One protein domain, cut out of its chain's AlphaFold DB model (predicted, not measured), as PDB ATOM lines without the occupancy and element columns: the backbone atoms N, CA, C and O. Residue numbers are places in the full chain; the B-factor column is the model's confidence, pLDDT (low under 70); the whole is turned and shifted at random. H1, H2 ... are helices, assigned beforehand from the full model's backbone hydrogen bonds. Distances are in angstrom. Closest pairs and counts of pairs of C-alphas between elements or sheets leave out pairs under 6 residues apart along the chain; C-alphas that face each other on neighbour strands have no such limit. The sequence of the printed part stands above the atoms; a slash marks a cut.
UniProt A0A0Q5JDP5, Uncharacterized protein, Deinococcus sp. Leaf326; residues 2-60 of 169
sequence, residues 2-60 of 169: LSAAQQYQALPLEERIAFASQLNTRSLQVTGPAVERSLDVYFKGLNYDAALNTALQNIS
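What this domain is: This is residues 2 to 60 of the 169 residues of an uncharacterized protein of Deinococcus sp. Leaf326 (UniProt A0A0Q5JDP5). Four helices form an open, roughly triangular ring round an empty middle: the longest, H2, makes one side, H3 another, and H1 with H4 the third. The ring closes where H4 packs on H1, while H3 touches no helix. The printed part has 59 residues with four named helices, in the order H1, H2, H3, H4, and no named strand; the class is all helix. The whole is loose, with a radius of gyration of the C-alphas of 13.0 A and spans of 34 by 27 by 21 A.

Where its parts are: H2, residues 13 to 27, is 20.6 A long from first to last C-alpha and begins at C-alpha 13 (104.994, 129.524, 152.992). H1, residues 2 to 10, is 12.4 A long and begins at C-alpha 2 (118.563, 133.655, 139.825). H3, residues 32 to 43, is 16.0 A long. H4, residues 51 to 56, is 8.8 A long and ends at C-alpha 56 (117.935, 136.637, 147.611).

How they stand to each other: H2 and H1 form a helical hairpin and only just touch, with 3 pairs of C-alphas within 8 A. H2 touches H1 with residues 16 to 19 alone; the closest C-alphas, of Tyr 8 and Arg 16, are 6.6 A apart. Their lines stand at a steep tilt of 43 degrees, opposite ways. H1 touches H4, the closest C-alphas being those of Leu 2 and Leu 52, 5.2 A apart, at a steep tilt of 47 degrees, the same way. H3 is apart from H1, H2 and H4, and H2 is apart from H4. In H1, H2, H3 and H4 every O i to N i+4 pair is within hydrogen-bond range.

The domain as a whole: The two C-alphas farthest apart are those of Glu 14 and Leu 46, 35.1 A. The printed part has no cut. The links H1 to H2 and H2 to H3 are tight, and H3 to H4 is short. Residues 57 to 58 have pLDDT under 70.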
ATOM      1  N   LEU A   2     119.794 132.844 139.850       82.06
ATOM      2  CA  LEU A   2     118.563 133.655 139.825       82.06
ATOM      3  C   LEU A   2     117.271 132.838 139.687       82.06
ATOM      4  O   LEU A   2     116.374 132.985 140.509       82.06
ATOM      5  N   SER A   3     117.206 131.922 138.720       85.56
ATOM      6  CA  SER A   3     116.023 131.065 138.543       85.56
ATOM      7  C   SER A   3     115.686 130.247 139.799       85.56
ATOM      8  O   SER A   3     114.518 130.153 140.161       85.56
ATOM      9  N   ALA A   4     116.690 129.722 140.509       84.50
ATOM     10  CA  ALA A   4     116.468 128.972 141.747       84.50
ATOM     11  C   ALA A   4     115.960 129.877 142.885       84.50
ATOM     12  O   ALA A   4     115.079 129.478 143.642       84.50
ATOM     13  N   ALA A   5     116.475 131.109 142.978       84.62
ATOM     14  CA  ALA A   5     116.000 132.110 143.933       84.62
ATOM     15  C   ALA A   5     114.529 132.479 143.682       84.62
ATOM     16  O   ALA A   5     113.715 132.461 144.601       84.62
ATOM     17  N   GLN A   6     114.172 132.739 142.424       87.25
ATOM     18  CA  GLN A   6     112.802 133.062 142.020       87.25
ATOM     19  C   GLN A   6     111.838 131.898 142.269       87.25
ATOM     20  O   GLN A   6     110.741 132.109 142.778       87.25
ATOM     21  N   GLN A   7     112.258 130.666 141.966       88.25
ATOM     22  CA  GLN A   7     111.471 129.468 142.263       88.25
ATOM     23  C   GLN A   7     111.205 129.337 143.761       88.25
ATOM     24  O   GLN A   7     110.057 129.151 144.146       88.25
ATOM     25  N   TYR A   8     112.229 129.506 144.605       87.19
ATOM     26  CA  TYR A   8     112.059 129.498 146.058       87.19
ATOM     27  C   TYR A   8     111.075 130.575 146.539       87.19
ATOM     28  O   TYR A   8     110.201 130.286 147.355       87.19
ATOM     29  N   GLN A   9     111.179 131.804 146.025       85.25
ATOM     30  CA  GLN A   9     110.274 132.896 146.395       85.25
ATOM     31  C   GLN A   9     108.817 132.644 145.985       85.25
ATOM     32  O   GLN A   9     107.908 133.096 146.681       85.25
ATOM     33  N   ALA A  10     108.598 131.922 144.884       89.12
ATOM     34  CA  ALA A  10     107.268 131.587 144.381       89.12
ATOM     35  C   ALA A  10     106.569 130.465 145.175       89.12
ATOM     36  O   ALA A  10     105.367 130.268 145.005       89.12
ATOM     37  N   LEU A  11     107.288 129.735 146.038       90.38
ATOM     38  CA  LEU A  11     106.709 128.652 146.834       90.38
ATOM     39  C   LEU A  11     105.723 129.182 147.902       90.38
ATOM     40  O   LEU A  11     105.960 130.230 148.524       90.38
ATOM     41  N   PRO A  12     104.648 128.433 148.218       95.06
ATOM     42  CA  PRO A  12     103.843 128.658 149.418       95.06
ATOM     43  C   PRO A  12     104.696 128.683 150.696       95.06
ATOM     44  O   PRO A  12     105.794 128.129 150.741       95.06
ATOM     45  N   LEU A  13     104.214 129.343 151.757       88.69
ATOM     46  CA  LEU A  13     104.994 129.524 152.992       88.69
ATOM     47  C   LEU A  13     105.460 128.189 153.600       88.69
ATOM     48  O   LEU A  13     106.622 128.063 153.976       88.69
ATOM     49  N   GLU A  14     104.576 127.195 153.668       92.75
ATOM     50  CA  GLU A  14     104.895 125.876 154.232       92.75
ATOM     51  C   GLU A  14     105.994 125.161 153.429       92.75
ATOM     52  O   GLU A  14     106.953 124.634 153.996       92.75
ATOM     53  N   GLU A  15     105.927 125.238 152.100       94.56
ATOM     54  CA  GLU A  15     106.945 124.682 151.206       94.56
ATOM     55  C   GLU A  15     108.281 125.430 151.319       94.56
ATOM     56  O   GLU A  15     109.344 124.804 151.308       94.56
ATOM     57  N   ARG A  16     108.255 126.755 151.527       89.62
ATOM     58  CA  ARG A  16     109.469 127.540 151.812       89.62
ATOM     59  C   ARG A  16     110.143 127.111 153.108       89.62
ATOM     60  O   ARG A  16     111.373 127.074 153.147       89.62
ATOM     61  N   ILE A  17     109.377 126.780 154.148       90.69
ATOM     62  CA  ILE A  17     109.918 126.296 155.429       90.69
ATOM     63  C   ILE A  17     110.585 124.930 155.241       90.69
ATOM     64  O   ILE A  17     111.715 124.723 155.699       90.69
ATOM     65  N   ALA A  18     109.929 124.011 154.528       91.38
ATOM     66  CA  ALA A  18     110.496 122.700 154.220       91.38
ATOM     67  C   ALA A  18     111.790 122.827 153.395       91.38
ATOM     68  O   ALA A  18     112.809 122.217 153.734       91.38
ATOM     69  N   PHE A  19     111.785 123.676 152.365       89.19
ATOM     70  CA  PHE A  19     112.960 123.947 151.537       89.19
ATOM     71  C   PHE A  19     114.104 124.582 152.343       89.19
ATOM     72  O   PHE A  19     115.243 124.119 152.271       89.19
ATOM     73  N   ALA A  20     113.813 125.593 153.169       88.56
ATOM     74  CA  ALA A  20     114.800 126.231 154.041       88.56
ATOM     75  C   ALA A  20     115.417 125.238 155.038       88.56
ATOM     76  O   ALA A  20     116.621 125.273 155.283       88.56
ATOM     77  N   SER A  21     114.624 124.299 155.557       91.00
ATOM     78  CA  SER A  21     115.119 123.250 156.457       91.00
ATOM     79  C   SER A  21     116.118 122.323 155.756       91.00
ATOM     80  O   SER A  21     117.156 121.991 156.324       91.00
ATOM     81  N   GLN A  22     115.864 121.961 154.493       92.19
ATOM     82  CA  GLN A  22     116.819 121.188 153.688       92.19
ATOM     83  C   GLN A  22     118.107 121.974 153.410       92.19
ATOM     84  O   GLN A  22     119.198 121.401 153.477       92.19
ATOM     85  N   LEU A  23     118.000 123.278 153.130       88.19
ATOM     86  CA  LEU A  23     119.166 124.149 152.967       88.19
ATOM     87  C   LEU A  23     119.997 124.244 154.250       88.19
ATOM     88  O   LEU A  23     121.218 124.160 154.169       88.19
ATOM     89  N   ASN A  24     119.358 124.346 155.418       92.06
ATOM     90  CA  ASN A  24     120.049 124.359 156.710       92.06
ATOM     91  C   ASN A  24     120.821 123.057 156.954       92.06
ATOM     92  O   ASN A  24     121.963 123.095 157.393       92.06
ATOM     93  N   THR A  25     120.250 121.900 156.615       94.94
ATOM     94  CA  THR A  25     120.977 120.625 156.720       94.94
ATOM     95  C   THR A  25     122.171 120.574 155.766       94.94
ATOM     96  O   THR A  25     123.246 120.104 156.137       94.94
ATOM     97  N   ARG A  26     122.014 121.076 154.534       91.06
ATOM     98  CA  ARG A  26     123.102 121.115 153.545       91.06
ATOM     99  C   ARG A  26     124.185 122.137 153.887       91.06
ATOM    100  O   ARG A  26     125.342 121.900 153.555       91.06
ATOM    101  N   SER A  27     123.849 123.242 154.553       90.81
ATOM    102  CA  SER A  27     124.834 124.267 154.923       90.81
ATOM    103  C   SER A  27     125.885 123.735 155.903       90.81
ATOM    104  O   SER A  27     127.020 124.197 155.886       90.81
ATOM    105  N   LEU A  28     125.557 122.690 156.672       94.50
ATOM    106  CA  LEU A  28     126.503 121.988 157.546       94.50
ATOM    107  C   LEU A  28     127.587 121.206 156.781       94.50
ATOM    108  O   LEU A  28     128.579 120.797 157.378       94.50
ATOM    109  N   GLN A  29     127.406 120.978 155.477       95.88
ATOM    110  CA  GLN A  29     128.351 120.247 154.624       95.88
ATOM    111  C   GLN A  29     129.346 121.167 153.904       95.88
ATOM    112  O   GLN A  29     130.224 120.685 153.187       95.88
ATOM    113  N   VAL A  30     129.216 122.485 154.066       93.56
ATOM    114  CA  VAL A  30     130.119 123.477 153.474       93.56
ATOM    115  C   VAL A  30     130.844 124.252 154.567       93.56
ATOM    116  O   VAL A  30     130.349 124.411 155.679       93.56
ATOM    117  N   THR A  31     132.038 124.751 154.255       93.88
ATOM    118  CA  THR A  31     132.789 125.621 155.165       93.88
ATOM    119  C   THR A  31     132.623 127.078 154.758       93.88
ATOM    120  O   THR A  31     132.483 127.380 153.571       93.88
ATOM    121  N   GLY A  32     132.698 127.992 155.731       89.56
ATOM    122  CA  GLY A  32     132.681 129.438 155.475       89.56
ATOM    123  C   GLY A  32     133.649 129.858 154.357       89.56
ATOM    124  O   GLY A  32     133.189 130.439 153.378       89.56
ATOM    125  N   PRO A  33     134.940 129.469 154.405       93.00
ATOM    126  CA  PRO A  33     135.902 129.810 153.353       93.00
ATOM    127  C   PRO A  33     135.568 129.243 151.963       93.00
ATOM    128  O   PRO A  33     135.870 129.870 150.947       93.00
ATOM    129  N   ALA A  34     134.965 128.052 151.882       92.44
ATOM    130  CA  ALA A  34     134.558 127.474 150.598       92.44
ATOM    131  C   ALA A  34     133.368 128.234 149.989       92.44
ATOM    132  O   ALA A  34     133.340 128.481 148.777       92.44
ATOM    133  N   VAL A  35     132.413 128.633 150.833       88.62
ATOM    134  CA  VAL A  35     131.280 129.475 150.435       88.62
ATOM    135  C   VAL A  35     131.777 130.852 150.004       88.62
ATOM    136  O   VAL A  35     131.467 131.271 148.895       88.62
ATOM    137  N   GLU A  36     132.603 131.511 150.817       85.75
ATOM    138  CA  GLU A  36     133.176 132.830 150.525       85.75
ATOM    139  C   GLU A  36     133.892 132.848 149.174       85.75
ATOM    140  O   GLU A  36     133.572 133.678 148.330       85.75
ATOM    141  N   ARG A  37     134.766 131.869 148.902       88.56
ATOM    142  CA  ARG A  37     135.453 131.761 147.605       88.56
ATOM    143  C   ARG A  37     134.476 131.635 146.433       88.56
ATOM    144  O   ARG A  37     134.698 132.228 145.381       88.56
ATOM    145  N   SER A  38     133.407 130.859 146.606       87.94
ATOM    146  CA  SER A  38     132.388 130.670 145.566       87.94
ATOM    147  C   SER A  38     131.585 131.951 145.321       87.94
ATOM    148  O   SER A  38     131.308 132.293 144.170       87.94
ATOM    149  N   LEU A  39     131.247 132.677 146.391       83.88
ATOM    150  CA  LEU A  39     130.585 133.978 146.313       83.88
ATOM    151  C   LEU A  39     131.495 135.014 145.648       83.88
ATOM    152  O   LEU A  39     131.033 135.736 144.773       83.88
ATOM    153  N   ASP A  40     132.782 135.039 145.985       85.12
ATOM    154  CA  ASP A  40     133.759 135.952 145.392       85.12
ATOM    155  C   ASP A  40     133.883 135.760 143.880       85.12
ATOM    156  O   ASP A  40     133.812 136.733 143.129       85.12
ATOM    157  N   VAL A  41     133.995 134.512 143.413       87.50
ATOM    158  CA  VAL A  41     134.030 134.200 141.974       87.50
ATOM    159  C   VAL A  41     132.760 134.678 141.271       87.50
ATOM    160  O   VAL A  41     132.837 135.203 140.161       87.50
ATOM    161  N   TYR A  42     131.595 134.513 141.899       85.25
ATOM    162  CA  TYR A  42     130.333 134.962 141.322       85.25
ATOM    163  C   TYR A  42     130.218 136.493 141.295       85.25
ATOM    164  O   TYR A  42     130.029 137.065 140.225       85.25
ATOM    165  N   PHE A  43     130.357 137.159 142.446       79.25
ATOM    166  CA  PHE A  43     130.130 138.601 142.587       79.25
ATOM    167  C   PHE A  43     131.207 139.463 141.918       79.25
ATOM    168  O   PHE A  43     130.914 140.594 141.536       79.25
ATOM    169  N   LYS A  44     132.436 138.948 141.760       80.94
ATOM    170  CA  LYS A  44     133.527 139.622 141.030       80.94
ATOM    171  C   LYS A  44     133.621 139.178 139.563       80.94
ATOM    172  O   LYS A  44     134.413 139.737 138.808       80.94
ATOM    173  N   GLY A  45     132.860 138.159 139.160       82.50
ATOM    174  CA  GLY A  45     132.909 137.567 137.825       82.50
ATOM    175  C   GLY A  45     131.905 138.165 136.839       82.50
ATOM    176  O   GLY A  45     130.968 138.869 137.204       82.50
ATOM    177  N   LEU A  46     132.059 137.810 135.560       84.75
ATOM    178  CA  LEU A  46     131.184 138.261 134.463       84.75
ATOM    179  C   LEU A  46     129.741 137.736 134.556       84.75
ATOM    180  O   LEU A  46     128.859 138.244 133.874       84.75
ATOM    181  N   ASN A  47     129.506 136.717 135.387       83.75
ATOM    182  CA  ASN A  47     128.202 136.070 135.545       83.75
ATOM    183  C   ASN A  47     127.337 136.715 136.639       83.75
ATOM    184  O   ASN A  47     126.272 136.181 136.953       83.75
ATOM    185  N   TYR A  48     127.800 137.806 137.254       83.31
ATOM    186  CA  TYR A  48     127.020 138.539 138.240       83.31
ATOM    187  C   TYR A  48     125.741 139.112 137.614       83.31
ATOM    188  O   TYR A  48     125.788 139.876 136.652       83.31
ATOM    189  N   ASP A  49     124.604 138.778 138.218       84.44
ATOM    190  CA  ASP A  49     123.290 139.317 137.877       84.44
ATOM    191  C   ASP A  49     122.729 140.116 139.062       84.44
ATOM    192  O   ASP A  49     122.492 139.565 140.143       84.44
ATOM    193  N   ALA A  50     122.501 141.418 138.858       79.31
ATOM    194  CA  ALA A  50     121.980 142.318 139.885       79.31
ATOM    195  C   ALA A  50     120.560 141.942 140.348       79.31
ATOM    196  O   ALA A  50     120.220 142.186 141.507       79.31
ATOM    197  N   ALA A  51     119.760 141.284 139.499       82.19
ATOM    198  CA  ALA A  51     118.433 140.806 139.879       82.19
ATOM    199  C   ALA A  51     118.499 139.721 140.969       82.19
ATOM    200  O   ALA A  51     117.538 139.538 141.722       82.19
ATOM    201  N   LEU A  52     119.642 139.035 141.112       80.25
ATOM    202  CA  LEU A  52     119.842 138.075 142.195       80.25
ATOM    203  C   LEU A  52     119.815 138.750 143.570       80.25
ATOM    204  O   LEU A  52     119.340 138.142 144.524       80.25
ATOM    205  N   ASN A  53     120.273 140.001 143.680       75.94
ATOM    206  CA  ASN A  53     120.260 140.716 144.955       75.94
ATOM    207  C   ASN A  53     118.829 140.918 145.444       75.94
ATOM    208  O   ASN A  53     118.524 140.594 146.582       75.94
ATOM    209  N   THR A  54     117.925 141.355 144.571       75.56
ATOM    210  CA  THR A  54     116.500 141.491 144.899       75.56
ATOM    211  C   THR A  54     115.849 140.128 145.170       75.56
ATOM    212  O   THR A  54     114.984 140.006 146.031       75.56
ATOM    213  N   ALA A  55     116.277 139.073 144.472       77.56
ATOM    214  CA  ALA A  55     115.710 137.736 144.631       77.56
ATOM    215  C   ALA A  55     116.216 136.965 145.873       77.56
ATOM    216  O   ALA A  55     115.592 135.988 146.287       77.56
ATOM    217  N   LEU A  56     117.348 137.350 146.467       75.06
ATOM    218  CA  LEU A  56     117.935 136.637 147.611       75.06
ATOM    219  C   LEU A  56     118.094 137.484 148.870       75.06
ATOM    220  O   LEU A  56     118.133 136.922 149.964       75.06
ATOM    221  N   GLN A  57     118.232 138.803 148.752       69.06
ATOM    222  CA  GLN A  57     118.485 139.653 149.909       69.06
ATOM    223  C   GLN A  57     117.184 140.086 150.575       69.06
ATOM    224  O   GLN A  57     116.146 140.255 149.935       69.06
ATOM    225  N   ASN A  58     117.260 140.308 151.885       69.31
ATOM    226  CA  ASN A  58     116.187 140.950 152.628       69.31
ATOM    227  C   ASN A  58     116.003 142.374 152.091       69.31
ATOM    228  O   ASN A  58     116.893 143.213 152.233       69.31
ATOM    229  N   ILE A  59     114.850 142.643 151.484       77.75
ATOM    230  CA  ILE A  59     114.511 143.968 150.969       77.75
ATOM    231  C   ILE A  59     113.817 144.751 152.078       77.75
ATOM    232  O   ILE A  59     112.896 144.263 152.733       77.75
ATOM    233  N   SER A  60     114.241 145.993 152.268       87.06
ATOM    234  CA  SER A  60     113.528 146.969 153.082       87.06
ATOM    235  C   SER A  60     113.595 148.335 152.410       87.06
ATOM    236  O   SER A  60     114.362 148.542 151.470       87.06
TER     237      SER A  60